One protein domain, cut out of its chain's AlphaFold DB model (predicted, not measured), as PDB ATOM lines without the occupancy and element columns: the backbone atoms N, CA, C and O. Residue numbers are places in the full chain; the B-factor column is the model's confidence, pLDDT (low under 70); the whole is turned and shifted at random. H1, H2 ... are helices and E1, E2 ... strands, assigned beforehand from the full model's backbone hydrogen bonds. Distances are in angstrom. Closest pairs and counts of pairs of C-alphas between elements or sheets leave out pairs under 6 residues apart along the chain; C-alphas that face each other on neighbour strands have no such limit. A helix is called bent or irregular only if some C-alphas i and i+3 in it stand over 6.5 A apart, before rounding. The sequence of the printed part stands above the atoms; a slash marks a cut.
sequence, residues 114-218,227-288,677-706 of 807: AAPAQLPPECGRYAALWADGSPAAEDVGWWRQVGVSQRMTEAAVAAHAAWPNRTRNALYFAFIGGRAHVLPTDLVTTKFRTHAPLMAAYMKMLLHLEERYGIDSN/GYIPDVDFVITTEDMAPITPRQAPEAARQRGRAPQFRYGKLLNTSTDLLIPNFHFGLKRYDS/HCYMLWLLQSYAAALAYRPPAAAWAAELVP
ATOM      1  N   ALA A 114       0.009   0.594 -10.711       66.12
ATOM      2  CA  ALA A 114       1.283   0.324 -10.073       66.12
ATOM      3  C   ALA A 114       2.215   1.504 -10.370       66.12
ATOM      4  O   ALA A 114       2.316   1.951 -11.519       66.12
ATOM      5  N   ALA A 115       2.868   2.035  -9.333       70.94
ATOM      6  CA  ALA A 115       3.892   3.048  -9.535       70.94
ATOM      7  C   ALA A 115       4.920   2.497 -10.541       70.94
ATOM      8  O   ALA A 115       5.277   1.316 -10.440       70.94
ATOM      9  N   PRO A 116       5.370   3.301 -11.524       74.94
ATOM     10  CA  PRO A 116       6.328   2.826 -12.509       74.94
ATOM     11  C   PRO A 116       7.557   2.282 -11.781       74.94
ATOM     12  O   PRO A 116       8.112   2.948 -10.903       74.94
ATOM     13  N   ALA A 117       7.942   1.051 -12.118       83.00
ATOM     14  CA  ALA A 117       9.114   0.421 -11.536       83.00
ATOM     15  C   ALA A 117      10.346   1.305 -11.773       83.00
ATOM     16  O   ALA A 117      10.491   1.934 -12.823       83.00
ATOM     17  N   GLN A 118      11.237   1.370 -10.787       90.88
ATOM     18  CA  GLN A 118      12.464   2.139 -10.929       90.88
ATOM     19  C   GLN A 118      13.330   1.503 -12.022       90.88
ATOM     20  O   GLN A 118      13.616   0.307 -11.979       90.88
ATOM     21  N   LEU A 119      13.748   2.299 -13.005       94.75
ATOM     22  CA  LEU A 119      14.692   1.840 -14.020       94.75
ATOM     23  C   LEU A 119      16.059   1.513 -13.390       94.75
ATOM     24  O   LEU A 119      16.444   2.157 -12.408       94.75
ATOM     25  N   PRO A 120      16.827   0.583 -13.984       95.12
ATOM     26  CA  PRO A 120      18.218   0.353 -13.613       95.12
ATOM     27  C   PRO A 120      19.022   1.668 -13.612       95.12
ATOM     28  O   PRO A 120      18.826   2.496 -14.514       95.12
ATOM     29  N   PRO A 121      19.929   1.896 -12.642       94.62
ATOM     30  CA  PRO A 121      20.679   3.151 -12.534       94.62
ATOM     31  C   PRO A 121      21.421   3.549 -13.818       94.62
ATOM     32  O   PRO A 121      21.491   4.734 -14.153       94.62
ATOM     33  N   GLU A 122      21.926   2.581 -14.589       95.62
ATOM     34  CA  GLU A 122      22.614   2.836 -15.858       95.62
ATOM     35  C   GLU A 122      21.717   3.490 -16.918       95.62
ATOM     36  O   GLU A 122      22.219   4.184 -17.808       95.62
ATOM     37  N   CYS A 123      20.395   3.331 -16.813       97.19
ATOM     38  CA  CYS A 123      19.447   3.946 -17.729       97.19
ATOM     39  C   CYS A 123      19.294   5.453 -17.496       97.19
ATOM     40  O   CYS A 123      18.893   6.167 -18.417       97.19
ATOM     41  N   GLY A 124      19.709   5.980 -16.337       97.06
ATOM     42  CA  GLY A 124      19.637   7.412 -16.030       97.06
ATOM     43  C   GLY A 124      20.360   8.296 -17.055       97.06
ATOM     44  O   GLY A 124      19.881   9.377 -17.393       97.06
ATOM     45  N   ARG A 125      21.458   7.814 -17.662       96.94
ATOM     46  CA  ARG A 125      22.213   8.574 -18.683       96.94
ATOM     47  C   ARG A 125      21.450   8.787 -19.998       96.94
ATOM     48  O   ARG A 125      21.845   9.630 -20.808       96.94
ATOM     49  N   TYR A 126      20.382   8.018 -20.199       97.81
ATOM     50  CA  TYR A 126      19.541   8.008 -21.391       97.81
ATOM     51  C   TYR A 126      18.176   8.659 -21.177       97.81
ATOM     52  O   TYR A 126      17.425   8.759 -22.142       97.81
ATOM     53  N   ALA A 127      17.885   9.157 -19.970       96.88
ATOM     54  CA  ALA A 127      16.572   9.678 -19.586       96.88
ATOM     55  C   ALA A 127      16.002  10.736 -20.541       96.88
ATOM     56  O   ALA A 127      14.793  10.812 -20.722       96.88
ATOM     57  N   ALA A 128      16.858  11.501 -21.226       96.38
ATOM     58  CA  ALA A 128      16.433  12.451 -22.252       96.38
ATOM     59  C   ALA A 128      15.573  11.805 -23.362       96.38
ATOM     60  O   ALA A 128      14.661  12.442 -23.883       96.38
ATOM     61  N   LEU A 129      15.815  10.535 -23.714       97.06
ATOM     62  CA  LEU A 129      15.042   9.828 -24.744       97.06
ATOM     63  C   LEU A 129      13.553   9.701 -24.392       97.06
ATOM     64  O   LEU A 129      12.740   9.554 -25.298       97.06
ATOM     65  N   TRP A 130      13.202   9.791 -23.111       96.75
ATOM     66  CA  TRP A 130      11.835   9.644 -22.615       96.75
ATOM     67  C   TRP A 130      11.456  10.687 -21.559       96.75
ATOM     68  O   TRP A 130      10.547  10.470 -20.760       96.75
ATOM     69  N   ALA A 131      12.158  11.820 -21.538       95.75
ATOM     70  CA  ALA A 131      11.849  12.910 -20.624       95.75
ATOM     71  C   ALA A 131      10.418  13.428 -20.847       95.75
ATOM     72  O   ALA A 131       9.843  13.257 -21.931       95.75
ATOM     73  N   ASP A 132       9.859  14.086 -19.834       92.69
ATOM     74  CA  ASP A 132       8.555  14.738 -19.943       92.69
ATOM     75  C   ASP A 132       8.539  15.722 -21.124       92.69
ATOM     76  O   ASP A 132       9.514  16.431 -21.382       92.69
ATOM     77  N   GLY A 133       7.444  15.709 -21.889       91.44
ATOM     78  CA  GLY A 133       7.323  16.448 -23.152       91.44
ATOM     79  C   GLY A 133       7.974  15.768 -24.365       91.44
ATOM     80  O   GLY A 133       7.887  16.280 -25.478       91.44
ATOM     81  N   SER A 134       8.615  14.604 -24.205       94.25
ATOM     82  CA  SER A 134       8.971  13.776 -25.363       94.25
ATOM     83  C   SER A 134       7.713  13.179 -26.010       94.25
ATOM     84  O   SER A 134       6.778  12.814 -25.293       94.25
ATOM     85  N   PRO A 135       7.688  12.970 -27.343       93.50
ATOM     86  CA  PRO A 135       6.548  12.341 -28.012       93.50
ATOM     87  C   PRO A 135       6.174  10.988 -27.401       93.50
ATOM     88  O   PRO A 135       4.998  10.694 -27.228       93.50
ATOM     89  N   ALA A 136       7.171  10.189 -27.010       93.50
ATOM     90  CA  ALA A 136       6.936   8.899 -26.377       93.50
ATOM     91  C   ALA A 136       6.228   9.040 -25.019       93.50
ATOM     92  O   ALA A 136       5.263   8.320 -24.758       93.50
ATOM     93  N   ALA A 137       6.673   9.976 -24.169       95.31
ATOM     94  CA  ALA A 137       6.039  10.239 -22.878       95.31
ATOM     95  C   ALA A 137       4.611  10.776 -23.053       95.31
ATOM     96  O   ALA A 137       3.703  10.341 -22.346       95.31
ATOM     97  N   GLU A 138       4.385  11.655 -24.032       94.94
ATOM     98  CA  GLU A 138       3.047  12.150 -24.358       94.94
ATOM     99  C   GLU A 138       2.111  11.045 -24.854       94.94
ATOM    100  O   GLU A 138       0.953  10.987 -24.442       94.94
ATOM    101  N   ASP A 139       2.589  10.168 -25.739       94.19
ATOM    102  CA  ASP A 139       1.774   9.081 -26.281       94.19
ATOM    103  C   ASP A 139       1.390   8.085 -25.189       94.19
ATOM    104  O   ASP A 139       0.217   7.733 -25.064       94.19
ATOM    105  N   VAL A 140       2.350   7.666 -24.359       95.75
ATOM    106  CA  VAL A 140       2.066   6.780 -23.224       95.75
ATOM    107  C   VAL A 140       1.166   7.475 -22.201       95.75
ATOM    108  O   VAL A 140       0.236   6.856 -21.689       95.75
ATOM    109  N   GLY A 141       1.391   8.763 -21.930       95.06
ATOM    110  CA  GLY A 141       0.543   9.567 -21.052       95.06
ATOM    111  C   GLY A 141      -0.904   9.626 -21.539       95.06
ATOM    112  O   GLY A 141      -1.826   9.443 -20.745       95.06
ATOM    113  N   TRP A 142      -1.111   9.790 -22.847       94.62
ATOM    114  CA  TRP A 142      -2.439   9.725 -23.457       94.62
ATOM    115  C   TRP A 142      -3.073   8.338 -23.275       94.62
ATOM    116  O   TRP A 142      -4.207   8.244 -22.812       94.62
ATOM    117  N   TRP A 143      -2.338   7.251 -23.534       95.56
ATOM    118  CA  TRP A 143      -2.856   5.894 -23.316       95.56
ATOM    119  C   TRP A 143      -3.141   5.566 -21.855       95.56
ATOM    120  O   TRP A 143      -4.078   4.823 -21.588       95.56
ATOM    121  N   ARG A 144      -2.407   6.152 -20.905       95.25
ATOM    122  CA  ARG A 144      -2.704   6.026 -19.473       95.25
ATOM    123  C   ARG A 144      -4.041   6.675 -19.108       95.25
ATOM    124  O   ARG A 144      -4.757   6.150 -18.267       95.25
ATOM    125  N   GLN A 145      -4.396   7.789 -19.750       93.94
ATOM    126  CA  GLN A 145      -5.708   8.428 -19.571       93.94
ATOM    127  C   GLN A 145      -6.833   7.622 -20.234       93.94
ATOM    128  O   GLN A 145      -7.947   7.544 -19.711       93.94
ATOM    129  N   VAL A 146      -6.555   7.030 -21.398       94.81
ATOM    130  CA  VAL A 146      -7.507   6.159 -22.096       94.81
ATOM    131  C   VAL A 146      -7.742   4.875 -21.298       94.81
ATOM    132  O   VAL A 146      -8.893   4.510 -21.104       94.81
ATOM    133  N   GLY A 147      -6.691   4.234 -20.789       95.31
ATOM    134  CA  GLY A 147      -6.755   2.878 -20.246       95.31
ATOM    135  C   GLY A 147      -6.916   1.866 -21.381       95.31
ATOM    136  O   GLY A 147      -7.976   1.763 -21.995       95.31
ATOM    137  N   VAL A 148      -5.853   1.130 -21.698       95.19
ATOM    138  CA  VAL A 148      -5.882   0.116 -22.757       95.19
ATOM    139  C   VAL A 148      -6.565  -1.134 -22.213       95.19
ATOM    140  O   VAL A 148      -5.988  -1.843 -21.390       95.19
ATOM    141  N   SER A 149      -7.796  -1.397 -22.647       94.38
ATOM    142  CA  SER A 149      -8.531  -2.593 -22.233       94.38
ATOM    143  C   SER A 149      -8.071  -3.838 -22.989       94.38
ATOM    144  O   SER A 149      -7.499  -3.752 -24.082       94.38
ATOM    145  N   GLN A 150      -8.384  -5.009 -22.435       92.62
ATOM    146  CA  GLN A 150      -8.083  -6.292 -23.063       92.62
ATOM    147  C   GLN A 150      -8.702  -6.381 -24.464       92.62
ATOM    148  O   GLN A 150      -8.014  -6.708 -25.430       92.62
ATOM    149  N   ARG A 151      -9.970  -5.970 -24.605       90.88
ATOM    150  CA  ARG A 151     -10.683  -5.919 -25.890       90.88
ATOM    151  C   ARG A 151      -9.955  -5.079 -26.941       90.88
ATOM    152  O   ARG A 151      -9.953  -5.429 -28.118       90.88
ATOM    153  N   MET A 152      -9.332  -3.965 -26.548       93.12
ATOM    154  CA  MET A 152      -8.579  -3.120 -27.479       93.12
ATOM    155  C   MET A 152      -7.322  -3.828 -27.991       93.12
ATOM    156  O   MET A 152      -7.004  -3.729 -29.182       93.12
ATOM    157  N   THR A 153      -6.612  -4.534 -27.109       92.25
ATOM    158  CA  THR A 153      -5.468  -5.381 -27.476       92.25
ATOM    159  C   THR A 153      -5.924  -6.505 -28.395       92.25
ATOM    160  O   THR A 153      -5.326  -6.721 -29.454       92.25
ATOM    161  N   GLU A 154      -7.051  -7.137 -28.070       89.50
ATOM    162  CA  GLU A 154      -7.637  -8.198 -28.879       89.50
ATOM    163  C   GLU A 154      -8.032  -7.730 -30.273       89.50
ATOM    164  O   GLU A 154      -7.655  -8.345 -31.272       89.50
ATOM    165  N   ALA A 155      -8.692  -6.577 -30.359       88.94
ATOM    166  CA  ALA A 155      -9.038  -5.935 -31.617       88.94
ATOM    167  C   ALA A 155      -7.793  -5.573 -32.443       88.94
ATOM    168  O   ALA A 155      -7.818  -5.690 -33.669       88.94
ATOM    169  N   ALA A 156      -6.690  -5.161 -31.806       88.81
ATOM    170  CA  ALA A 156      -5.441  -4.867 -32.507       88.81
ATOM    171  C   ALA A 156      -4.835  -6.123 -33.153       88.81
ATOM    172  O   ALA A 156      -4.414  -6.071 -34.310       88.81
ATOM    173  N   VAL A 157      -4.826  -7.254 -32.444       86.69
ATOM    174  CA  VAL A 157      -4.334  -8.536 -32.975       86.69
ATOM    175  C   VAL A 157      -5.285  -9.107 -34.022       86.69
ATOM    176  O   VAL A 157      -4.840  -9.486 -35.108       86.69
ATOM    177  N   ALA A 158      -6.593  -9.086 -33.761       85.19
ATOM    178  CA  ALA A 158      -7.612  -9.529 -34.706       85.19
ATOM    179  C   ALA A 158      -7.562  -8.717 -36.007       85.19
ATOM    180  O   ALA A 158      -7.631  -9.294 -37.090       85.19
ATOM    181  N   ALA A 159      -7.347  -7.399 -35.933       83.56
ATOM    182  CA  ALA A 159      -7.177  -6.557 -37.115       83.56
ATOM    183  C   ALA A 159      -5.979  -6.985 -37.979       83.56
ATOM    184  O   ALA A 159      -6.044  -6.863 -39.197       83.56
ATOM    185  N   HIS A 160      -4.909  -7.526 -37.394       80.06
ATOM    186  CA  HIS A 160      -3.775  -8.055 -38.161       80.06
ATOM    187  C   HIS A 160      -4.004  -9.480 -38.671       80.06
ATOM    188  O   HIS A 160      -3.530  -9.828 -39.754       80.06
ATOM    189  N   ALA A 161      -4.762 -10.295 -37.938       77.62
ATOM    190  CA  ALA A 161      -5.122 -11.647 -38.354       77.62
ATOM    191  C   ALA A 161      -6.161 -11.660 -39.492       77.62
ATOM    192  O   ALA A 161      -6.058 -12.472 -40.414       77.62
ATOM    193  N   ALA A 162      -7.141 -10.751 -39.440       73.56
ATOM    194  CA  ALA A 162      -8.318 -10.747 -40.301       73.56
ATOM    195  C   ALA A 162      -8.069 -10.215 -41.716       73.56
ATOM    196  O   ALA A 162      -8.917 -10.416 -42.580       73.56
ATOM    197  N   TRP A 163      -6.952  -9.533 -41.990       63.34
ATOM    198  CA  TRP A 163      -6.706  -8.927 -43.302       63.34
ATOM    199  C   TRP A 163      -6.203  -9.972 -44.309       63.34
ATOM    200  O   TRP A 163      -5.005 -10.261 -44.349       63.34
ATOM    201  N   PRO A 164      -7.058 -10.505 -45.208       55.47
ATOM    202  CA  PRO A 164      -6.699 -11.660 -46.032       55.47
ATOM    203  C   PRO A 164      -5.697 -11.280 -47.128       55.47
ATOM    204  O   PRO A 164      -4.986 -12.137 -47.645       55.47
ATOM    205  N   ASN A 165      -5.616  -9.990 -47.476       53.53
ATOM    206  CA  ASN A 165      -4.851  -9.461 -48.609       53.53
ATOM    207  C   ASN A 165      -3.741  -8.470 -48.223       53.53
ATOM    208  O   ASN A 165      -3.073  -7.950 -49.117       53.53
ATOM    209  N   ARG A 166      -3.502  -8.217 -46.928       54.06
ATOM    210  CA  ARG A 166      -2.306  -7.490 -46.477       54.06
ATOM    211  C   ARG A 166      -1.375  -8.402 -45.700       54.06
ATOM    212  O   ARG A 166      -1.778  -9.372 -45.071       54.06
ATOM    213  N   THR A 167      -0.099  -8.124 -45.880       54.16
ATOM    214  CA  THR A 167       1.033  -8.804 -45.276       54.16
ATOM    215  C   THR A 167       0.899  -8.730 -43.754       54.16
ATOM    216  O   THR A 167       0.628  -7.655 -43.225       54.16
ATOM    217  N   ARG A 168       1.016  -9.872 -43.059       66.00
ATOM    218  CA  ARG A 168       0.908  -9.996 -41.593       66.00
ATOM    219  C   ARG A 168       2.071  -9.289 -40.893       66.00
ATOM    220  O   ARG A 168       2.859  -9.927 -40.228       66.00
ATOM    221  N   ASN A 169       2.238  -7.987 -41.069       87.06
ATOM    222  CA  ASN A 169       3.462  -7.260 -40.723       87.06
ATOM    223  C   ASN A 169       3.618  -6.974 -39.230       87.06
ATOM    224  O   ASN A 169       4.531  -6.242 -38.846       87.06
ATOM    225  N   ALA A 170       2.749  -7.541 -38.401       90.50
ATOM    226  CA  ALA A 170       2.744  -7.362 -36.970       90.50
ATOM    227  C   ALA A 170       2.681  -8.702 -36.246       90.50
ATOM    228  O   ALA A 170       2.074  -9.649 -36.741       90.50
ATOM    229  N   LEU A 171       3.295  -8.748 -35.068       91.81
ATOM    230  CA  LEU A 171       3.234  -9.875 -34.150       91.81
ATOM    231  C   LEU A 171       2.845  -9.396 -32.761       91.81
ATOM    232  O   LEU A 171       3.174  -8.278 -32.357       91.81
ATOM    233  N   TYR A 172       2.173 -10.284 -32.044       94.19
ATOM    234  CA  TYR A 172       1.863 -10.105 -30.642       94.19
ATOM    235  C   TYR A 172       2.957 -10.711 -29.767       94.19
ATOM    236  O   TYR A 172       3.376 -11.852 -29.980       94.19
ATOM    237  N   PHE A 173       3.378  -9.940 -28.775       96.25
ATOM    238  CA  PHE A 173       4.375 -10.316 -27.790       96.25
ATOM    239  C   PHE A 173       3.839 -10.051 -26.390       96.25
ATOM    240  O   PHE A 173       2.983  -9.192 -26.191       96.25
ATOM    241  N   ALA A 174       4.396 -10.758 -25.418       97.06
ATOM    242  CA  ALA A 174       4.173 -10.472 -24.012       97.06
ATOM    243  C   ALA A 174       5.461 -10.671 -23.216       97.06
ATOM    244  O   ALA A 174       6.305 -11.478 -23.595       97.06
ATOM    245  N   PHE A 175       5.609  -9.972 -22.100       96.69
ATOM    246  CA  PHE A 175       6.457 -10.406 -21.001       96.69
ATOM    247  C   PHE A 175       5.562 -10.922 -19.883       96.69
ATOM    248  O   PHE A 175       4.587 -10.267 -19.526       96.69
ATOM    249  N   ILE A 176       5.883 -12.105 -19.363       94.81
ATOM    250  CA  ILE A 176       5.185 -12.735 -18.237       94.81
ATOM    251  C   ILE A 176       6.260 -13.219 -17.269       94.81
ATOM    252  O   ILE A 176       7.137 -13.995 -17.658       94.81
ATOM    253  N   GLY A 177       6.247 -12.714 -16.036       92.38
ATOM    254  CA  GLY A 177       7.298 -12.975 -15.050       92.38
ATOM    255  C   GLY A 177       8.685 -12.565 -15.554       92.38
ATOM    256  O   GLY A 177       9.660 -13.283 -15.347       92.38
ATOM    257  N   GLY A 178       8.770 -11.463 -16.306       93.62
ATOM    258  CA  GLY A 178      10.012 -10.988 -16.917       93.62
ATOM    259  C   GLY A 178      10.540 -11.829 -18.089       93.62
ATOM    260  O   GLY A 178      11.625 -11.534 -18.584       93.62
ATOM    261  N   ARG A 179       9.802 -12.847 -18.565       95.44
ATOM    262  CA  ARG A 179      10.188 -13.681 -19.719       95.44
ATOM    263  C   ARG A 179       9.412 -13.313 -20.974       95.44
ATOM    264  O   ARG A 179       8.190 -13.158 -20.908       95.44
ATOM    265  N   ALA A 180      10.092 -13.217 -22.114       96.88
ATOM    266  CA  ALA A 180       9.454 -12.867 -23.375       96.88
ATOM    267  C   ALA A 180       8.662 -14.058 -23.937       96.88
ATOM    268  O   ALA A 180       9.138 -15.191 -23.981       96.88
ATOM    269  N   HIS A 181       7.464 -13.776 -24.427       96.50
ATOM    270  CA  HIS A 181       6.541 -14.697 -25.070       96.50
ATOM    271  C   HIS A 181       6.069 -14.104 -26.398       96.50
ATOM    272  O   HIS A 181       6.118 -12.892 -26.619       96.50
ATOM    273  N   VAL A 182       5.606 -14.967 -27.295       95.31
ATOM    274  CA  VAL A 182       5.046 -14.591 -28.598       95.31
ATOM    275  C   VAL A 182       3.804 -15.426 -28.866       95.31
ATOM    276  O   VAL A 182       3.764 -16.598 -28.490       95.31
ATOM    277  N   LEU A 183       2.796 -14.844 -29.518       91.69
ATOM    278  CA  LEU A 183       1.696 -15.632 -30.075       91.69
ATOM    279  C   LEU A 183       2.194 -16.292 -31.367       91.69
ATOM    280  O   LEU A 183       2.539 -15.569 -32.312       91.69
ATOM    281  N   PRO A 184       2.279 -17.634 -31.436       85.25
ATOM    282  CA  PRO A 184       2.805 -18.317 -32.606       85.25
ATOM    283  C   PRO A 184       2.085 -17.902 -33.888       85.25
ATOM    284  O   PRO A 184       0.864 -17.945 -33.993       85.25
ATOM    285  N   THR A 185       2.858 -17.564 -34.915       79.50
ATOM    286  CA  THR A 185       2.337 -17.415 -36.273       79.50
ATOM    287  C   THR A 185       3.314 -18.002 -37.278       79.50
ATOM    288  O   THR A 185       4.503 -18.151 -36.997       79.50
ATOM    289  N   ASP A 186       2.826 -18.319 -38.472       74.94
ATOM    290  CA  ASP A 186       3.693 -18.761 -39.558       74.94
ATOM    291  C   ASP A 186       4.416 -17.561 -40.197       74.94
ATOM    292  O   ASP A 186       3.837 -16.793 -40.975       74.94
ATOM    293  N   LEU A 187       5.702 -17.400 -39.864       73.44
ATOM    294  CA  LEU A 187       6.572 -16.371 -40.447       73.44
ATOM    295  C   LEU A 187       7.014 -16.684 -41.882       73.44
ATOM    296  O   LEU A 187       7.580 -15.825 -42.556       73.44
ATOM    297  N   VAL A 188       6.789 -17.906 -42.358       68.62
ATOM    298  CA  VAL A 188       7.284 -18.387 -43.652       68.62
ATOM    299  C   VAL A 188       6.216 -18.253 -44.740       68.62
ATOM    300  O   VAL A 188       6.400 -18.665 -45.886       68.62
ATOM    301  N   THR A 189       5.080 -17.633 -44.418       73.75
ATOM    302  CA  THR A 189       4.087 -17.299 -45.436       73.75
ATOM    303  C   THR A 189       4.706 -16.364 -46.475       73.75
ATOM    304  O   THR A 189       5.433 -15.421 -46.153       73.75
ATOM    305  N   THR A 190       4.366 -16.573 -47.749       71.00
ATOM    306  CA  THR A 190       4.850 -15.740 -48.869       71.00
ATOM    307  C   THR A 190       4.605 -14.245 -48.648       71.00
ATOM    308  O   THR A 190       5.348 -13.409 -49.156       71.00
ATOM    309  N   LYS A 191       3.587 -13.909 -47.847       69.69
ATOM    310  CA  LYS A 191       3.201 -12.548 -47.472       69.69
ATOM    311  C   LYS A 191       4.070 -11.936 -46.365       69.69
ATOM    312  O   LYS A 191       4.157 -10.717 -46.310       69.69
ATOM    313  N   PHE A 192       4.698 -12.725 -45.495       76.25
ATOM    314  CA  PHE A 192       5.551 -12.209 -44.414       76.25
ATOM    315  C   PHE A 192       7.042 -12.178 -44.781       76.25
ATOM    316  O   PHE A 192       7.840 -11.543 -44.097       76.25
ATOM    317  N   ARG A 193       7.417 -12.795 -45.908       77.69
ATOM    318  CA  ARG A 193       8.806 -12.988 -46.353       77.69
ATOM    319  C   ARG A 193       9.695 -11.740 -46.266       77.69
ATOM    320  O   ARG A 193      10.822 -11.832 -45.793       77.69
ATOM    321  N   THR A 194       9.212 -10.571 -46.691       84.38
ATOM    322  CA  THR A 194      10.007  -9.325 -46.664       84.38
ATOM    323  C   THR A 194      10.108  -8.694 -45.274       84.38
ATOM    324  O   THR A 194      11.006  -7.891 -45.040       84.38
ATOM    325  N   HIS A 195       9.205  -9.052 -44.358       89.31
ATOM    326  CA  HIS A 195       9.119  -8.519 -42.998       89.31
ATOM    327  C   HIS A 195       9.709  -9.463 -41.944       89.31
ATOM    328  O   HIS A 195      10.067  -9.010 -40.859       89.31
ATOM    329  N   ALA A 196       9.886 -10.746 -42.267       89.12
ATOM    330  CA  ALA A 196      10.435 -11.737 -41.347       89.12
ATOM    331  C   ALA A 196      11.828 -11.362 -40.804       89.12
ATOM    332  O   ALA A 196      11.993 -11.383 -39.583       89.12
ATOM    333  N   PRO A 197      12.795 -10.906 -41.630       90.06
ATOM    334  CA  PRO A 197      14.076 -10.406 -41.122       90.06
ATOM    335  C   PRO A 197      13.917  -9.216 -40.165       90.06
ATOM    336  O   PRO A 197      14.598  -9.131 -39.148       90.06
ATOM    337  N   LEU A 198      12.985  -8.308 -40.469       93.44
ATOM    338  CA  LEU A 198      12.725  -7.111 -39.662       93.44
ATOM    339  C   LEU A 198      12.192  -7.499 -38.280       93.44
ATOM    340  O   LEU A 198      12.600  -6.941 -37.265       93.44
ATOM    341  N   MET A 199      11.311  -8.495 -38.246       93.50
ATOM    342  CA  MET A 199      10.733  -9.003 -37.012       93.50
ATOM    343  C   MET A 199      11.729  -9.834 -36.194       93.50
ATOM    344  O   MET A 199      11.740  -9.731 -34.971       93.50
ATOM    345  N   ALA A 200      12.619 -10.584 -36.849       92.00
ATOM    346  CA  ALA A 200      13.706 -11.299 -36.179       92.00
ATOM    347  C   ALA A 200      14.621 -10.356 -35.383       92.00
ATOM    348  O   ALA A 200      15.003 -10.683 -34.260       92.00
ATOM    349  N   ALA A 201      14.908  -9.161 -35.912       93.62
ATOM    350  CA  ALA A 201      15.679  -8.154 -35.184       93.62
ATOM    351  C   ALA A 201      14.963  -7.678 -33.907       93.62
ATOM    352  O   ALA A 201      15.603  -7.505 -32.870       93.62
ATOM    353  N   TYR A 202      13.634  -7.528 -33.941       96.56
ATOM    354  CA  TYR A 202      12.866  -7.226 -32.731       96.56
ATOM    355  C   TYR A 202      12.843  -8.387 -31.745       96.56
ATOM    356  O   TYR A 202      13.040  -8.158 -30.558       96.56
ATOM    357  N   MET A 203      12.676  -9.626 -32.211       95.62
ATOM    358  CA  MET A 203      12.732 -10.807 -31.341       95.62
ATOM    359  C   MET A 203      14.063 -10.891 -30.602       95.62
ATOM    360  O   MET A 203      14.081 -11.123 -29.397       95.62
ATOM    361  N   LYS A 204      15.173 -10.641 -31.304       94.56
ATOM    362  CA  LYS A 204      16.499 -10.610 -30.688       94.56
ATOM    363  C   LYS A 204      16.617  -9.495 -29.647       94.56
ATOM    364  O   LYS A 204      17.092  -9.748 -28.545       94.56
ATOM    365  N   MET A 205      16.119  -8.293 -29.945       96.38
ATOM    366  CA  MET A 205      16.071  -7.192 -28.974       96.38
ATOM    367  C   MET A 205      15.248  -7.557 -27.725       96.38
ATOM    368  O   MET A 205      15.696  -7.300 -26.612       96.38
ATOM    369  N   LEU A 206      14.076  -8.182 -27.885       97.38
ATOM    370  CA  LEU A 206      13.237  -8.619 -26.760       97.38
ATOM    371  C   LEU A 206      13.919  -9.705 -25.914       97.38
ATOM    372  O   LEU A 206      13.840  -9.653 -24.690       97.38
ATOM    373  N   LEU A 207      14.632 -10.644 -26.541       95.88
ATOM    374  CA  LEU A 207      15.405 -11.666 -25.828       95.88
ATOM    375  C   LEU A 207      16.592 -11.079 -25.053       95.88
ATOM    376  O   LEU A 207      16.883 -11.555 -23.960       95.88
ATOM    377  N   HIS A 208      17.240 -10.026 -25.562       94.69
ATOM    378  CA  HIS A 208      18.260  -9.302 -24.794       94.69
ATOM    379  C   HIS A 208      17.669  -8.525 -23.617       94.69
ATOM    380  O   HIS A 208      18.320  -8.410 -22.581       94.69
ATOM    381  N   LEU A 209      16.449  -7.993 -23.749       96.31
ATOM    382  CA  LEU A 209      15.743  -7.399 -22.614       96.31
ATOM    383  C   LEU A 209      15.435  -8.467 -21.556       96.31
ATOM    384  O   LEU A 209      15.740  -8.232 -20.393       96.31
ATOM    385  N   GLU A 210      14.909  -9.636 -21.948       95.44
ATOM    386  CA  GLU A 210      14.707 -10.778 -21.033       95.44
ATOM    387  C   GLU A 210      16.011 -11.154 -20.317       95.44
ATOM    388  O   GLU A 210      16.024 -11.255 -19.097       95.44
ATOM    389  N   GLU A 211      17.114 -11.321 -21.050       93.69
ATOM    390  CA  GLU A 211      18.404 -11.717 -20.471       93.69
ATOM    391  C   GLU A 211      18.976 -10.667 -19.512       93.69
ATOM    392  O   GLU A 211      19.546 -11.017 -18.484       93.69
ATOM    393  N   ARG A 212      18.843  -9.376 -19.838       92.94
ATOM    394  CA  ARG A 212      19.471  -8.299 -19.061       92.94
ATOM    395  C   ARG A 212      18.614  -7.799 -17.900       92.94
ATOM    396  O   ARG A 212      19.156  -7.336 -16.901       92.94
ATOM    397  N   TYR A 213      17.296  -7.812 -18.065       94.44
ATOM    398  CA  TYR A 213      16.352  -7.128 -17.179       94.44
ATOM    399  C   TYR A 213      15.187  -8.016 -16.724       94.44
ATOM    400  O   TYR A 213      14.349  -7.555 -15.943       94.44
ATOM    401  N   GLY A 214      15.098  -9.253 -17.215       92.06
ATOM    402  CA  GLY A 214      14.131 -10.243 -16.752       92.06
ATOM    403  C   GLY A 214      14.459 -10.777 -15.356       92.06
ATOM    404  O   GLY A 214      15.326 -10.264 -14.648       92.06
ATOM    405  N   ILE A 215      13.726 -11.807 -14.935       85.38
ATOM    406  CA  ILE A 215      13.997 -12.500 -13.672       85.38
ATOM    407  C   ILE A 215      15.103 -13.526 -13.914       85.38
ATOM    408  O   ILE A 215      14.933 -14.435 -14.727       85.38
ATOM    409  N   ASP A 216      16.207 -13.415 -13.173       70.94
ATOM    410  CA  ASP A 216      17.237 -14.451 -13.154       70.94
ATOM    411  C   ASP A 216      16.646 -15.742 -12.582       70.94
ATOM    412  O   ASP A 216      16.417 -15.859 -11.375       70.94
ATOM    413  N   SER A 217      16.448 -16.753 -13.431       61.06
ATOM    414  CA  SER A 217      15.977 -18.078 -13.001       61.06
ATOM    415  C   SER A 217      16.919 -18.740 -11.987       61.06
ATOM    416  O   SER A 217      16.497 -19.614 -11.238       61.06
ATOM    417  N   ASN A 218      18.185 -18.308 -11.953       61.69
ATOM    418  CA  ASN A 218      19.227 -18.843 -11.074       61.69
ATOM    419  C   ASN A 218      19.470 -17.987  -9.822       61.69
ATOM    420  O   ASN A 218      20.209 -18.404  -8.930       61.69
ATOM    421  N   GLY A 227      12.376  -8.899 -11.429       88.25
ATOM    422  CA  GLY A 227      12.980  -8.355 -12.645       88.25
ATOM    423  C   GLY A 227      12.410  -6.973 -12.975       88.25
ATOM    424  O   GLY A 227      11.316  -6.609 -12.544       88.25
ATOM    425  N   TYR A 228      13.141  -6.187 -13.759       94.12
ATOM    426  CA  TYR A 228      12.718  -4.830 -14.115       94.12
ATOM    427  C   TYR A 228      11.572  -4.809 -15.134       94.12
ATOM    428  O   TYR A 228      10.942  -3.766 -15.317       94.12
ATOM    429  N   ILE A 229      11.312  -5.923 -15.823       95.50
ATOM    430  CA  ILE A 229      10.262  -6.013 -16.840       95.50
ATOM    431  C   ILE A 229       8.952  -6.492 -16.193       95.50
ATOM    432  O   ILE A 229       8.906  -7.629 -15.715       95.50
ATOM    433  N   PRO A 230       7.887  -5.668 -16.183       95.12
ATOM    434  CA  PRO A 230       6.589  -6.077 -15.657       95.12
ATOM    435  C   PRO A 230       5.871  -7.042 -16.606       95.12
ATOM    436  O   PRO A 230       6.243  -7.176 -17.774       95.12
ATOM    437  N   ASP A 231       4.790  -7.650 -16.114       94.81
ATOM    438  CA  ASP A 231       3.829  -8.320 -16.986       94.81
ATOM    439  C   ASP A 231       3.216  -7.279 -17.936       94.81
ATOM    440  O   ASP A 231       2.631  -6.285 -17.499       94.81
ATOM    441  N   VAL A 232       3.399  -7.471 -19.238       96.19
ATOM    442  CA  VAL A 232       2.950  -6.540 -20.281       96.19
ATOM    443  C   VAL A 232       2.759  -7.299 -21.576       96.19
ATOM    444  O   VAL A 232       3.585  -8.138 -21.921       96.19
ATOM    445  N   ASP A 233       1.715  -6.998 -22.331       96.19
ATOM    446  CA  ASP A 233       1.529  -7.535 -23.668       96.19
ATOM    447  C   ASP A 233       1.280  -6.419 -24.683       96.19
ATOM    448  O   ASP A 233       0.860  -5.324 -24.332       96.19
ATOM    449  N   PHE A 234       1.703  -6.624 -25.929       96.38
ATOM    450  CA  PHE A 234       1.751  -5.561 -26.934       96.38
ATOM    451  C   PHE A 234       1.900  -6.124 -28.349       96.38
ATOM    452  O   PHE A 234       2.303  -7.267 -28.573       96.38
ATOM    453  N   VAL A 235       1.611  -5.283 -29.342       94.62
ATOM    454  CA  VAL A 235       1.748  -5.619 -30.764       94.62
ATOM    455  C   VAL A 235       2.867  -4.792 -31.381       94.62
ATOM    456  O   VAL A 235       2.776  -3.566 -31.416       94.62
ATOM    457  N   ILE A 236       3.894  -5.441 -31.932       96.25
ATOM    458  CA  ILE A 236       4.916  -4.772 -32.752       96.25
ATOM    459  C   ILE A 236       4.541  -4.916 -34.219       96.25
ATOM    460  O   ILE A 236       4.291  -6.026 -34.680       96.25
ATOM    461  N   THR A 237       4.589  -3.818 -34.976       94.50
ATOM    462  CA  THR A 237       4.458  -3.831 -36.438       94.50
ATOM    463  C   THR A 237       5.723  -3.335 -37.137       94.50
ATOM    464  O   THR A 237       6.417  -2.418 -36.695       94.50
ATOM    465  N   THR A 238       6.009  -3.954 -38.275       94.38
ATOM    466  CA  THR A 238       7.108  -3.629 -39.195       94.38
ATOM    467  C   THR A 238       6.611  -2.885 -40.435       94.38
ATOM    468  O   THR A 238       7.354  -2.723 -41.399       94.38
ATOM    469  N   GLU A 239       5.352  -2.439 -40.447       91.12
ATOM    470  CA  GLU A 239       4.837  -1.599 -41.524       91.12
ATOM    471  C   GLU A 239       5.531  -0.233 -41.549       91.12
ATOM    472  O   GLU A 239       5.618   0.462 -40.536       91.12
ATOM    473  N   ASP A 240       5.926   0.218 -42.738       89.38
ATOM    474  CA  ASP A 240       6.532   1.543 -42.905       89.38
ATOM    475  C   ASP A 240       5.559   2.694 -42.616       89.38
ATOM    476  O   ASP A 240       5.967   3.796 -42.252       89.38
ATOM    477  N   MET A 241       4.256   2.449 -42.774       83.44
ATOM    478  CA  MET A 241       3.231   3.489 -42.753       83.44
ATOM    479  C   MET A 241       2.390   3.433 -41.496       83.44
ATOM    480  O   MET A 241       1.654   2.471 -41.291       83.44
ATOM    481  N   ALA A 242       2.434   4.506 -40.707       79.44
ATOM    482  CA  ALA A 242       1.503   4.660 -39.605       79.44
ATOM    483  C   ALA A 242       0.080   4.854 -40.149       79.44
ATOM    484  O   ALA A 242      -0.142   5.737 -40.986       79.44
ATOM    485  N   PRO A 243      -0.896   4.056 -39.700       79.38
ATOM    486  CA  PRO A 243      -2.295   4.375 -39.922       79.38
ATOM    487  C   PRO A 243      -2.625   5.728 -39.283       79.38
ATOM    488  O   PRO A 243      -2.231   6.016 -38.153       79.38
ATOM    489  N   ILE A 244      -3.386   6.543 -40.009       77.31
ATOM    490  CA  ILE A 244      -3.848   7.842 -39.520       77.31
ATOM    491  C   ILE A 244      -4.872   7.570 -38.424       77.31
ATOM    492  O   ILE A 244      -5.989   7.131 -38.690       77.31
ATOM    493  N   THR A 245      -4.450   7.782 -37.190       78.44
ATOM    494  CA  THR A 245      -5.234   7.576 -35.975       78.44
ATOM    495  C   THR A 245      -5.089   8.840 -35.142       78.44
ATOM    496  O   THR A 245      -4.264   8.885 -34.230       78.44
ATOM    497  N   PRO A 246      -5.817   9.914 -35.507       80.25
ATOM    498  CA  PRO A 246      -5.749  11.152 -34.748       80.25
ATOM    499  C   PRO A 246      -6.187  10.872 -33.309       80.25
ATOM    500  O   PRO A 246      -7.067  10.034 -33.088       80.25
ATOM    501  N   ARG A 247      -5.579  11.569 -32.341       84.94
ATOM    502  CA  ARG A 247      -5.998  11.492 -30.936       84.94
ATOM    503  C   ARG A 247      -7.490  11.834 -30.862       84.94
ATOM    504  O   ARG A 247      -7.902  12.920 -31.264       84.94
ATOM    505  N   GLN A 248      -8.291  10.875 -30.411       85.81
ATOM    506  CA  GLN A 248      -9.718  11.064 -30.150       85.81
ATOM    507  C   GLN A 248      -9.922  11.419 -28.673       85.81
ATOM    508  O   GLN A 248      -8.997  11.287 -27.868       85.81
ATOM    509  N   ALA A 249     -11.135  11.843 -28.308       87.44
ATOM    510  CA  ALA A 249     -11.512  11.910 -26.900       87.44
ATOM    511  C   ALA A 249     -11.309  10.522 -26.252       87.44
ATOM    512  O   ALA A 249     -11.624   9.520 -26.909       87.44
ATOM    513  N   PRO A 250     -10.791  10.433 -25.012       88.50
ATOM    514  CA  PRO A 250     -10.513   9.152 -24.369       88.50
ATOM    515  C   PRO A 250     -11.700   8.183 -24.387       88.50
ATOM    516  O   PRO A 250     -11.524   7.005 -24.675       88.50
ATOM    517  N   GLU A 251     -12.923   8.677 -24.193       86.69
ATOM    518  CA  GLU A 251     -14.157   7.881 -24.225       86.69
ATOM    519  C   GLU A 251     -14.389   7.242 -25.600       86.69
ATOM    520  O   GLU A 251     -14.691   6.054 -25.699       86.69
ATOM    521  N   ALA A 252     -14.198   8.012 -26.674       87.38
ATOM    522  CA  ALA A 252     -14.342   7.513 -28.037       87.38
ATOM    523  C   ALA A 252     -13.248   6.488 -28.378       87.38
ATOM    524  O   ALA A 252     -13.524   5.486 -29.042       87.38
ATOM    525  N   ALA A 253     -12.025   6.716 -27.886       86.31
ATOM    526  CA  ALA A 253     -10.919   5.780 -28.036       86.31
ATOM    527  C   ALA A 253     -11.174   4.461 -27.288       86.31
ATOM    528  O   ALA A 253     -10.895   3.410 -27.849       86.31
ATOM    529  N   ARG A 254     -11.762   4.483 -26.084       86.69
ATOM    530  CA  ARG A 254     -12.151   3.254 -25.364       86.69
ATOM    531  C   ARG A 254     -13.211   2.450 -26.121       86.69
ATOM    532  O   ARG A 254     -13.109   1.235 -26.208       86.69
ATOM    533  N   GLN A 255     -14.210   3.126 -26.694       83.31
ATOM    534  CA  GLN A 255     -15.337   2.463 -27.367       83.31
ATOM    535  C   GLN A 255     -14.980   1.868 -28.733       83.31
ATOM    536  O   GLN A 255     -15.495   0.823 -29.112       83.31
ATOM    537  N   ARG A 256     -14.155   2.570 -29.519       77.31
ATOM    538  CA  ARG A 256     -13.883   2.221 -30.928       77.31
ATOM    539  C   ARG A 256     -12.444   1.803 -31.184       77.31
ATOM    540  O   ARG A 256     -12.102   1.423 -32.304       77.31
ATOM    541  N   GLY A 257     -11.575   2.022 -30.208       77.06
ATOM    542  CA  GLY A 257     -10.145   1.977 -30.410       77.06
ATOM    543  C   GLY A 257      -9.609   0.561 -30.446       77.06
ATOM    544  O   GLY A 257     -10.150  -0.385 -29.889       77.06
ATOM    545  N   ARG A 258      -8.466   0.460 -31.096       85.06
ATOM    546  CA  ARG A 258      -7.530  -0.647 -30.951       85.06
ATOM    547  C   ARG A 258      -6.417  -0.193 -30.012       85.06
ATOM    548  O   ARG A 258      -6.149   1.010 -29.941       85.06
ATOM    549  N   ALA A 259      -5.747  -1.130 -29.357       87.94
ATOM    550  CA  ALA A 259      -4.534  -0.833 -28.607       87.94
ATOM    551  C   ALA A 259      -3.484  -0.164 -29.519       87.94
ATOM    552  O   ALA A 259      -3.495  -0.393 -30.742       87.94
ATOM    553  N   PRO A 260      -2.579   0.662 -28.960       93.69
ATOM    554  CA  PRO A 260      -1.478   1.191 -29.749       93.69
ATOM    555  C   PRO A 260      -0.608   0.064 -30.277       93.69
ATOM    556  O   PRO A 260      -0.366  -0.936 -29.602       93.69
ATOM    557  N   GLN A 261      -0.068   0.270 -31.471       94.25
ATOM    558  CA  GLN A 261       0.972  -0.600 -31.992       94.25
ATOM    559  C   GLN A 261       2.339   0.014 -31.712       94.25
ATOM    560  O   GLN A 261       2.501   1.233 -31.700       94.25
ATOM    561  N   PHE A 262       3.338  -0.833 -31.521       97.25
ATOM    562  CA  PHE A 262       4.729  -0.440 -31.354       97.25
ATOM    563  C   PHE A 262       5.364  -0.372 -32.748       97.25
ATOM    564  O   PHE A 262       5.332  -1.350 -33.504       97.25
ATOM    565  N   ARG A 263       5.884   0.799 -33.137       95.62
ATOM    566  CA  ARG A 263       6.318   1.099 -34.518       95.62
ATOM    567  C   ARG A 263       7.594   1.924 -34.537       95.62
ATOM    568  O   ARG A 263       7.790   2.793 -33.700       95.62
ATOM    569  N   TYR A 264       8.441   1.720 -35.539       96.50
ATOM    570  CA  TYR A 264       9.727   2.422 -35.596       96.50
ATOM    571  C   TYR A 264       9.630   3.898 -36.008       96.50
ATOM    572  O   TYR A 264      10.553   4.674 -35.764       96.50
ATOM    573  N   GLY A 265       8.544   4.285 -36.679       95.25
ATOM    574  CA  GLY A 265       8.366   5.635 -37.193       95.25
ATOM    575  C   GLY A 265       6.902   5.986 -37.414       95.25
ATOM    576  O   GLY A 265       6.086   5.137 -37.786       95.25
ATOM    577  N   LYS A 266       6.572   7.258 -37.192       93.31
ATOM    578  CA  LYS A 266       5.239   7.815 -37.442       93.31
ATOM    579  C   LYS A 266       5.311   9.288 -37.821       93.31
ATOM    580  O   LYS A 266       6.329   9.940 -37.617       93.31
ATOM    581  N   LEU A 267       4.219   9.806 -38.365       89.56
ATOM    582  CA  LEU A 267       4.009  11.245 -38.495       89.56
ATOM    583  C   LEU A 267       3.548  11.784 -37.138       89.56
ATOM    584  O   LEU A 267       2.552  11.296 -36.587       89.56
ATOM    585  N   LEU A 268       4.263  12.774 -36.602       85.88
ATOM    586  CA  LEU A 268       3.900  13.389 -35.321       85.88
ATOM    587  C   LEU A 268       2.458  13.909 -35.365       85.88
ATOM    588  O   LEU A 268       1.981  14.351 -36.409       85.88
ATOM    589  N   ASN A 269       1.753  13.814 -34.237       83.44
ATOM    590  CA  ASN A 269       0.377  14.294 -34.041       83.44
ATOM    591  C   ASN A 269      -0.719  13.627 -34.897       83.44
ATOM    592  O   ASN A 269      -1.877  14.032 -34.831       83.44
ATOM    593  N   THR A 270      -0.397  12.598 -35.687       84.38
ATOM    594  CA  THR A 270      -1.379  11.933 -36.576       84.38
ATOM    595  C   THR A 270      -1.643  10.469 -36.236       84.38
ATOM    596  O   THR A 270      -2.580   9.879 -36.769       84.38
ATOM    597  N   SER A 271      -0.813   9.876 -35.380       88.38
ATOM    598  CA  SER A 271      -0.932   8.492 -34.933       88.38
ATOM    599  C   SER A 271      -0.652   8.420 -33.436       88.38
ATOM    600  O   SER A 271       0.293   9.043 -32.942       88.38
ATOM    601  N   THR A 272      -1.472   7.641 -32.735       89.19
ATOM    602  CA  THR A 272      -1.327   7.327 -31.307       89.19
ATOM    603  C   THR A 272      -0.426   6.121 -31.054       89.19
ATOM    604  O   THR A 272      -0.254   5.710 -29.913       89.19
ATOM    605  N   ASP A 273       0.174   5.550 -32.097       94.12
ATOM    606  CA  ASP A 273       1.080   4.413 -31.965       94.12
ATOM    607  C   ASP A 273       2.361   4.788 -31.201       94.12
ATOM    608  O   ASP A 273       2.818   5.934 -31.250       94.12
ATOM    609  N   LEU A 274       2.961   3.810 -30.525       96.81
ATOM    610  CA  LEU A 274       4.137   4.001 -29.681       96.81
ATOM    611  C   LEU A 274       5.426   3.834 -30.489       96.81
ATOM    612  O   LEU A 274       5.606   2.846 -31.203       96.81
ATOM    613  N   LEU A 275       6.330   4.808 -30.383       97.44
ATOM    614  CA  LEU A 275       7.613   4.774 -31.081       97.44
ATOM    615  C   LEU A 275       8.576   3.785 -30.418       97.44
ATOM    616  O   LEU A 275       8.812   3.868 -29.217       97.44
ATOM    617  N   ILE A 276       9.185   2.905 -31.211       98.06
ATOM    618  CA  ILE A 276      10.260   1.990 -30.795       98.06
ATOM    619  C   ILE A 276      11.535   2.215 -31.620       98.06
ATOM    620  O   ILE A 276      11.481   2.849 -32.679       98.06
ATOM    621  N   PRO A 277      12.701   1.711 -31.176       98.06
ATOM    622  CA  PRO A 277      13.909   1.728 -31.987       98.06
ATOM    623  C   PRO A 277      13.722   0.996 -33.316       98.06
ATOM    624  O   PRO A 277      12.990   0.018 -33.405       98.06
ATOM    625  N   ASN A 278      14.392   1.462 -34.367       96.75
ATOM    626  CA  ASN A 278      14.281   0.862 -35.694       96.75
ATOM    627  C   ASN A 278      14.939  -0.527 -35.741       96.75
ATOM    628  O   ASN A 278      16.094  -0.676 -35.347       96.75
ATOM    629  N   PHE A 279      14.263  -1.531 -36.304       96.25
ATOM    630  CA  PHE A 279      14.829  -2.874 -36.532       96.25
ATOM    631  C   PHE A 279      16.155  -2.856 -37.322       96.25
ATOM    632  O   PHE A 279      16.965  -3.778 -37.226       96.25
ATOM    633  N   HIS A 280      16.418  -1.789 -38.085       95.94
ATOM    634  CA  HIS A 280      17.673  -1.609 -38.806       95.94
ATOM    635  C   HIS A 280      18.901  -1.388 -37.916       95.94
ATOM    636  O   HIS A 280      20.002  -1.586 -38.425       95.94
ATOM    637  N   PHE A 281      18.750  -1.034 -36.635       96.50
ATOM    638  CA  PHE A 281      19.888  -1.007 -35.709       96.50
ATOM    639  C   PHE A 281      20.555  -2.386 -35.622       96.50
ATOM    640  O   PHE A 281      21.769  -2.483 -35.786       96.50
ATOM    641  N   GLY A 282      19.755  -3.448 -35.465       93.25
ATOM    642  CA  GLY A 282      20.264  -4.820 -35.449       93.25
ATOM    643  C   GLY A 282      20.641  -5.322 -36.843       93.25
ATOM    644  O   GLY A 282      21.760  -5.777 -37.058       93.25
ATOM    645  N   LEU A 283      19.744  -5.185 -37.829       92.38
ATOM    646  CA  LEU A 283      19.976  -5.736 -39.177       92.38
ATOM    647  C   LEU A 283      21.164  -5.125 -39.922       92.38
ATOM    648  O   LEU A 283      21.736  -5.780 -40.788       92.38
ATOM    649  N   LYS A 284      21.501  -3.864 -39.643       92.56
ATOM    650  CA  LYS A 284      22.643  -3.177 -40.265       92.56
ATOM    651  C   LYS A 284      23.840  -3.081 -39.328       92.56
ATOM    652  O   LYS A 284      24.698  -2.236 -39.563       92.56
ATOM    653  N   ARG A 285      23.857  -3.899 -38.266       93.06
ATOM    654  CA  ARG A 285      24.985  -4.031 -37.335       93.06
ATOM    655  C   ARG A 285      25.490  -2.665 -36.867       93.06
ATOM    656  O   ARG A 285      26.679  -2.362 -36.908       93.06
ATOM    657  N   TYR A 286      24.545  -1.799 -36.493       95.62
ATOM    658  CA  TYR A 286      24.819  -0.384 -36.268       95.62
ATOM    659  C   TYR A 286      25.917  -0.177 -35.228       95.62
ATOM    660  O   TYR A 286      26.832   0.602 -35.463       95.62
ATOM    661  N   ASP A 287      25.849  -0.879 -34.099       94.56
ATOM    662  CA  ASP A 287      26.816  -0.722 -33.015       94.56
ATOM    663  C   ASP A 287      28.174  -1.333 -33.369       94.56
ATOM    664  O   ASP A 287      29.196  -0.656 -33.249       94.56
ATOM    665  N   SER A 288      28.177  -2.586 -33.839       92.19
ATOM    666  CA  SER A 288      29.389  -3.383 -34.051       92.19
ATOM    667  C   SER A 288      30.173  -3.009 -35.309       92.19
ATOM    668  O   SER A 288      31.398  -3.108 -35.300       92.19
ATOM    669  N   HIS A 677      17.966  -0.279 -25.462       97.62
ATOM    670  CA  HIS A 677      17.445  -1.216 -24.464       97.62
ATOM    671  C   HIS A 677      16.814  -0.489 -23.271       97.62
ATOM    672  O   HIS A 677      15.709  -0.837 -22.871       97.62
ATOM    673  N   CYS A 678      17.462   0.553 -22.744       98.12
ATOM    674  CA  CYS A 678      16.896   1.370 -21.670       98.12
ATOM    675  C   CYS A 678      15.611   2.091 -22.094       98.12
ATOM    676  O   CYS A 678      14.645   2.100 -21.336       98.12
ATOM    677  N   TYR A 679      15.567   2.637 -23.314       98.44
ATOM    678  CA  TYR A 679      14.343   3.226 -23.860       98.44
ATOM    679  C   TYR A 679      13.215   2.191 -23.974       98.44
ATOM    680  O   TYR A 679      12.090   2.463 -23.564       98.44
ATOM    681  N   MET A 680      13.510   0.991 -24.486       98.38
ATOM    682  CA  MET A 680      12.515  -0.081 -24.575       98.38
ATOM    683  C   MET A 680      12.027  -0.538 -23.200       98.38
ATOM    684  O   MET A 680      10.828  -0.727 -23.031       98.38
ATOM    685  N   LEU A 681      12.919  -0.682 -22.218       98.00
ATOM    686  CA  LEU A 681      12.542  -1.039 -20.850       98.00
ATOM    687  C   LEU A 681      11.610   0.013 -20.236       98.00
ATOM    688  O   LEU A 681      10.554  -0.337 -19.713       98.00
ATOM    689  N   TRP A 682      11.961   1.297 -20.363       97.94
ATOM    690  CA  TRP A 682      11.102   2.398 -19.926       97.94
ATOM    691  C   TRP A 682       9.738   2.369 -20.618       97.94
ATOM    692  O   TRP A 682       8.710   2.530 -19.957       97.94
ATOM    693  N   LEU A 683       9.715   2.146 -21.935       98.31
ATOM    694  CA  LEU A 683       8.476   2.105 -22.704       98.31
ATOM    695  C   LEU A 683       7.581   0.953 -22.240       98.31
ATOM    696  O   LEU A 683       6.390   1.168 -22.038       98.31
ATOM    697  N   LEU A 684       8.145  -0.239 -22.027       97.94
ATOM    698  CA  LEU A 684       7.417  -1.410 -21.529       97.94
ATOM    699  C   LEU A 684       6.841  -1.158 -20.131       97.94
ATOM    700  O   LEU A 684       5.657  -1.400 -19.919       97.94
ATOM    701  N   GLN A 685       7.634  -0.608 -19.206       97.06
ATOM    702  CA  GLN A 685       7.162  -0.244 -17.865       97.06
ATOM    703  C   GLN A 685       6.041   0.799 -17.910       97.06
ATOM    704  O   GLN A 685       5.024   0.674 -17.228       97.06
ATOM    705  N   SER A 686       6.216   1.829 -18.736       97.00
ATOM    706  CA  SER A 686       5.264   2.933 -18.827       97.00
ATOM    707  C   SER A 686       3.967   2.513 -19.517       97.00
ATOM    708  O   SER A 686       2.897   2.976 -19.119       97.00
ATOM    709  N   TYR A 687       4.055   1.628 -20.515       97.50
ATOM    710  CA  TYR A 687       2.909   1.060 -21.217       97.50
ATOM    711  C   TYR A 687       2.153   0.034 -20.367       97.50
ATOM    712  O   TYR A 687       0.928   0.066 -20.357       97.50
ATOM    713  N   ALA A 688       2.848  -0.801 -19.588       96.75
ATOM    714  CA  ALA A 688       2.211  -1.706 -18.628       96.75
ATOM    715  C   ALA A 688       1.308  -0.941 -17.647       96.75
ATOM    716  O   ALA A 688       0.179  -1.344 -17.393       96.75
ATOM    717  N   ALA A 689       1.760   0.227 -17.177       95.62
ATOM    718  CA  ALA A 689       0.968   1.116 -16.326       95.62
ATOM    719  C   ALA A 689      -0.229   1.786 -17.039       95.62
ATOM    720  O   ALA A 689      -1.016   2.470 -16.389       95.62
ATOM    721  N   ALA A 690      -0.347   1.652 -18.364       95.81
ATOM    722  CA  ALA A 690      -1.492   2.115 -19.148       95.81
ATOM    723  C   ALA A 690      -2.508   0.997 -19.451       95.81
ATOM    724  O   ALA A 690      -3.576   1.297 -19.986       95.81
ATOM    725  N   LEU A 691      -2.202  -0.267 -19.131       95.81
ATOM    726  CA  LEU A 691      -3.130  -1.385 -19.306       95.81
ATOM    727  C   LEU A 691      -4.207  -1.365 -18.212       95.81
ATOM    728  O   LEU A 691      -3.914  -1.189 -17.032       95.81
ATOM    729  N   ALA A 692      -5.460  -1.563 -18.617       94.69
ATOM    730  CA  ALA A 692      -6.627  -1.625 -17.735       94.69
ATOM    731  C   ALA A 692      -7.007  -3.070 -17.345       94.69
ATOM    732  O   ALA A 692      -8.087  -3.308 -16.820       94.69
ATOM    733  N   TYR A 693      -6.127  -4.032 -17.618       93.56
ATOM    734  CA  TYR A 693      -6.279  -5.454 -17.312       93.56
ATOM    735  C   TYR A 693      -4.924  -6.030 -16.897       93.56
ATOM    736  O   TYR A 693      -3.892  -5.364 -17.011       93.56
ATOM    737  N   ARG A 694      -4.916  -7.275 -16.416       92.44
ATOM    738  CA  ARG A 694      -3.682  -7.994 -16.093       92.44
ATOM    739  C   ARG A 694      -3.259  -8.879 -17.274       92.44
ATOM    740  O   ARG A 694      -4.007  -9.797 -17.602       92.44
ATOM    741  N   PRO A 695      -2.078  -8.655 -17.872       92.69
ATOM    742  CA  PRO A 695      -1.548  -9.519 -18.922       92.69
ATOM    743  C   PRO A 695      -1.236 -10.943 -18.437       92.69
ATOM    744  O   PRO A 695      -0.943 -11.138 -17.252       92.69
ATOM    745  N   PRO A 696      -1.209 -11.928 -19.351       85.62
ATOM    746  CA  PRO A 696      -1.592 -11.802 -20.762       85.62
ATOM    747  C   PRO A 696      -3.112 -11.675 -20.947       85.62
ATOM    748  O   PRO A 696      -3.879 -12.168 -20.121       85.62
ATOM    749  N   ALA A 697      -3.548 -11.076 -22.059       77.31
ATOM    750  CA  ALA A 697      -4.950 -11.099 -22.479       77.31
ATOM    751  C   ALA A 697      -5.515 -12.535 -22.461       77.31
ATOM    752  O   ALA A 697      -4.920 -13.459 -23.033       77.31
ATOM    753  N   ALA A 698      -6.667 -12.725 -21.807       74.88
ATOM    754  CA  ALA A 698      -7.215 -14.051 -21.517       74.88
ATOM    755  C   ALA A 698      -7.474 -14.881 -22.782       74.88
ATOM    756  O   ALA A 698      -7.259 -16.093 -22.762       74.88
ATOM    757  N   ALA A 699      -7.855 -14.237 -23.891       78.69
ATOM    758  CA  ALA A 699      -8.156 -14.921 -25.145       78.69
ATOM    759  C   ALA A 699      -6.987 -15.754 -25.697       78.69
ATOM    760  O   ALA A 699      -7.237 -16.725 -26.404       78.69
ATOM    761  N   TRP A 700      -5.729 -15.406 -25.393       82.50
ATOM    762  CA  TRP A 700      -4.555 -16.087 -25.970       82.50
ATOM    763  C   TRP A 700      -3.518 -16.508 -24.938       82.50
ATOM    764  O   TRP A 700      -2.439 -16.973 -25.305       82.50
ATOM    765  N   ALA A 701      -3.822 -16.363 -23.649       86.25
ATOM    766  CA  ALA A 701      -2.916 -16.732 -22.567       86.25
ATOM    767  C   ALA A 701      -2.397 -18.177 -22.708       86.25
ATOM    768  O   ALA A 701      -1.216 -18.431 -22.491       86.25
ATOM    769  N   ALA A 702      -3.262 -19.104 -23.135       88.62
ATOM    770  CA  ALA A 702      -2.922 -20.512 -23.349       88.62
ATOM    771  C   ALA A 702      -2.139 -20.785 -24.650       88.62
ATOM    772  O   ALA A 702      -1.534 -21.845 -24.788       88.62
ATOM    773  N   GLU A 703      -2.162 -19.857 -25.608       91.69
ATOM    774  CA  GLU A 703      -1.495 -19.998 -26.911       91.69
ATOM    775  C   GLU A 703      -0.094 -19.380 -26.930       91.69
ATOM    776  O   GLU A 703       0.703 -19.659 -27.830       91.69
ATOM    777  N   LEU A 704       0.217 -18.533 -25.948       93.44
ATOM    778  CA  LEU A 704       1.528 -17.922 -25.809       93.44
ATOM    779  C   LEU A 704       2.608 -18.975 -25.575       93.44
ATOM    780  O   LEU A 704       2.484 -19.867 -24.741       93.44
ATOM    781  N   VAL A 705       3.722 -18.811 -26.281       95.12
ATOM    782  CA  VAL A 705       4.910 -19.649 -26.109       95.12
ATOM    783  C   VAL A 705       6.106 -18.786 -25.725       95.12
ATOM    784  O   VAL A 705       6.204 -17.649 -26.204       95.12
ATOM    785  N   PRO A 706       7.049 -19.302 -24.917       96.06
ATOM    786  CA  PRO A 706       8.294 -18.600 -24.645       96.06
ATOM    787  C   PRO A 706       9.015 -18.260 -25.952       96.06
ATOM    788  O   PRO A 706       9.259 -19.123 -26.803       96.06
TER     789      PRO A 706
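This is residues 114 to 218, 227 to 288 and 677 to 706 of the 807 residues of an uncharacterized protein of Chlamydomonas incerta (UniProt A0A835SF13). What is the main picture? A twisted four-strand sheet forms the middle layer, with H4 and H7 over one face and H3 over the other. H1 and H2 pack on H7, and H5 meets the end of H2. What is it made of? There are 197 printed residues with seven named helices and four named strands, H1 H2 H3 E1 E2 H4 E3 H5 E4 H6 H7, mixed in class, with under half of the residues in them. The mixed sheet runs E2 E1 E3 E4; the whole is compact, radius of gyration of the C-alphas 16.0 A, spanning 46 by 39 by 34 A.

Where do the elements before the first cut lie? H1, residues 121 to 130, begins at C-alpha 121 (20.679, 3.151, -12.534) and is irregular, C-alphas 125 and 128 being 7.8 A apart. H2 is 135 to 146 and H3 150 to 161, each 16.5 A long. E1 is 170 to 176, 19.6 A, E2 179 to 182, and H4 196 to 213, 25.3 A. What follows? E3 is 232 to 237, H5 250 to 256, E4 261 to 263, H6 280 to 283, and H7 677 to 688, ending at C-alpha 688 (2.211, -1.706, -18.628).

How do the strands pair? E1 and E2 form an antiparallel hairpin, with N 181 and O 174 at 2.7 A; E1 and E3 are antiparallel, with N 175 and O 232 at 2.7 A. E3 and E4 are parallel, with N 262 and O 235 at 2.8 A, and with H5 between them in the chain make a strand-helix-strand unit with a right-handed crossover. Which helices are on the sheet? H3 is over E1 and E3 at a height of 9.3 A, its closest C-alphas to E3 being Val 157 and Val 235, 7.1 A. On the opposite face, H4 is over E1 at 9.1 A and H7 over E3 at 10.0 A. What touches the hub, H7? H2 does, at a shallow tilt of 17 degrees, C-alphas of Val 140 and Tyr 687 closest at 6.1 A; H1 does through Cys 123 and Cys 678, 5.4 A; H4 only just does, with 3 pairs of C-alphas within 8 A, Leu 209 and His 677 closest at 6.7 A. H4 also touches H6, C-alphas of Ala 201 and Gly 282 closest at 5.7 A, and H2 touches H5, Val 146 and Pro 250 closest at 4.8 A. How do the helix backbones stand? Every O i to N i+4 pair is within hydrogen-bond range in H2, H3, H5 and H7, 13 of 14 in H4 and 0 of 6 in H1, where 5 of 7 O i to N i+3 pairs are; H6 is too short for an i+4 pair.

Where is the printed part cut? Residues 219 to 226 and 289 to 676 are not printed, with C-alpha gaps of 12.3 A and 15.5 A. Which links are long, and where is confidence low? E2 to H4, E3 to H5 and E4 to H6 are long; pLDDT is under 70 at residues 114, 163 to 168, 188, 191 and 217 to 218.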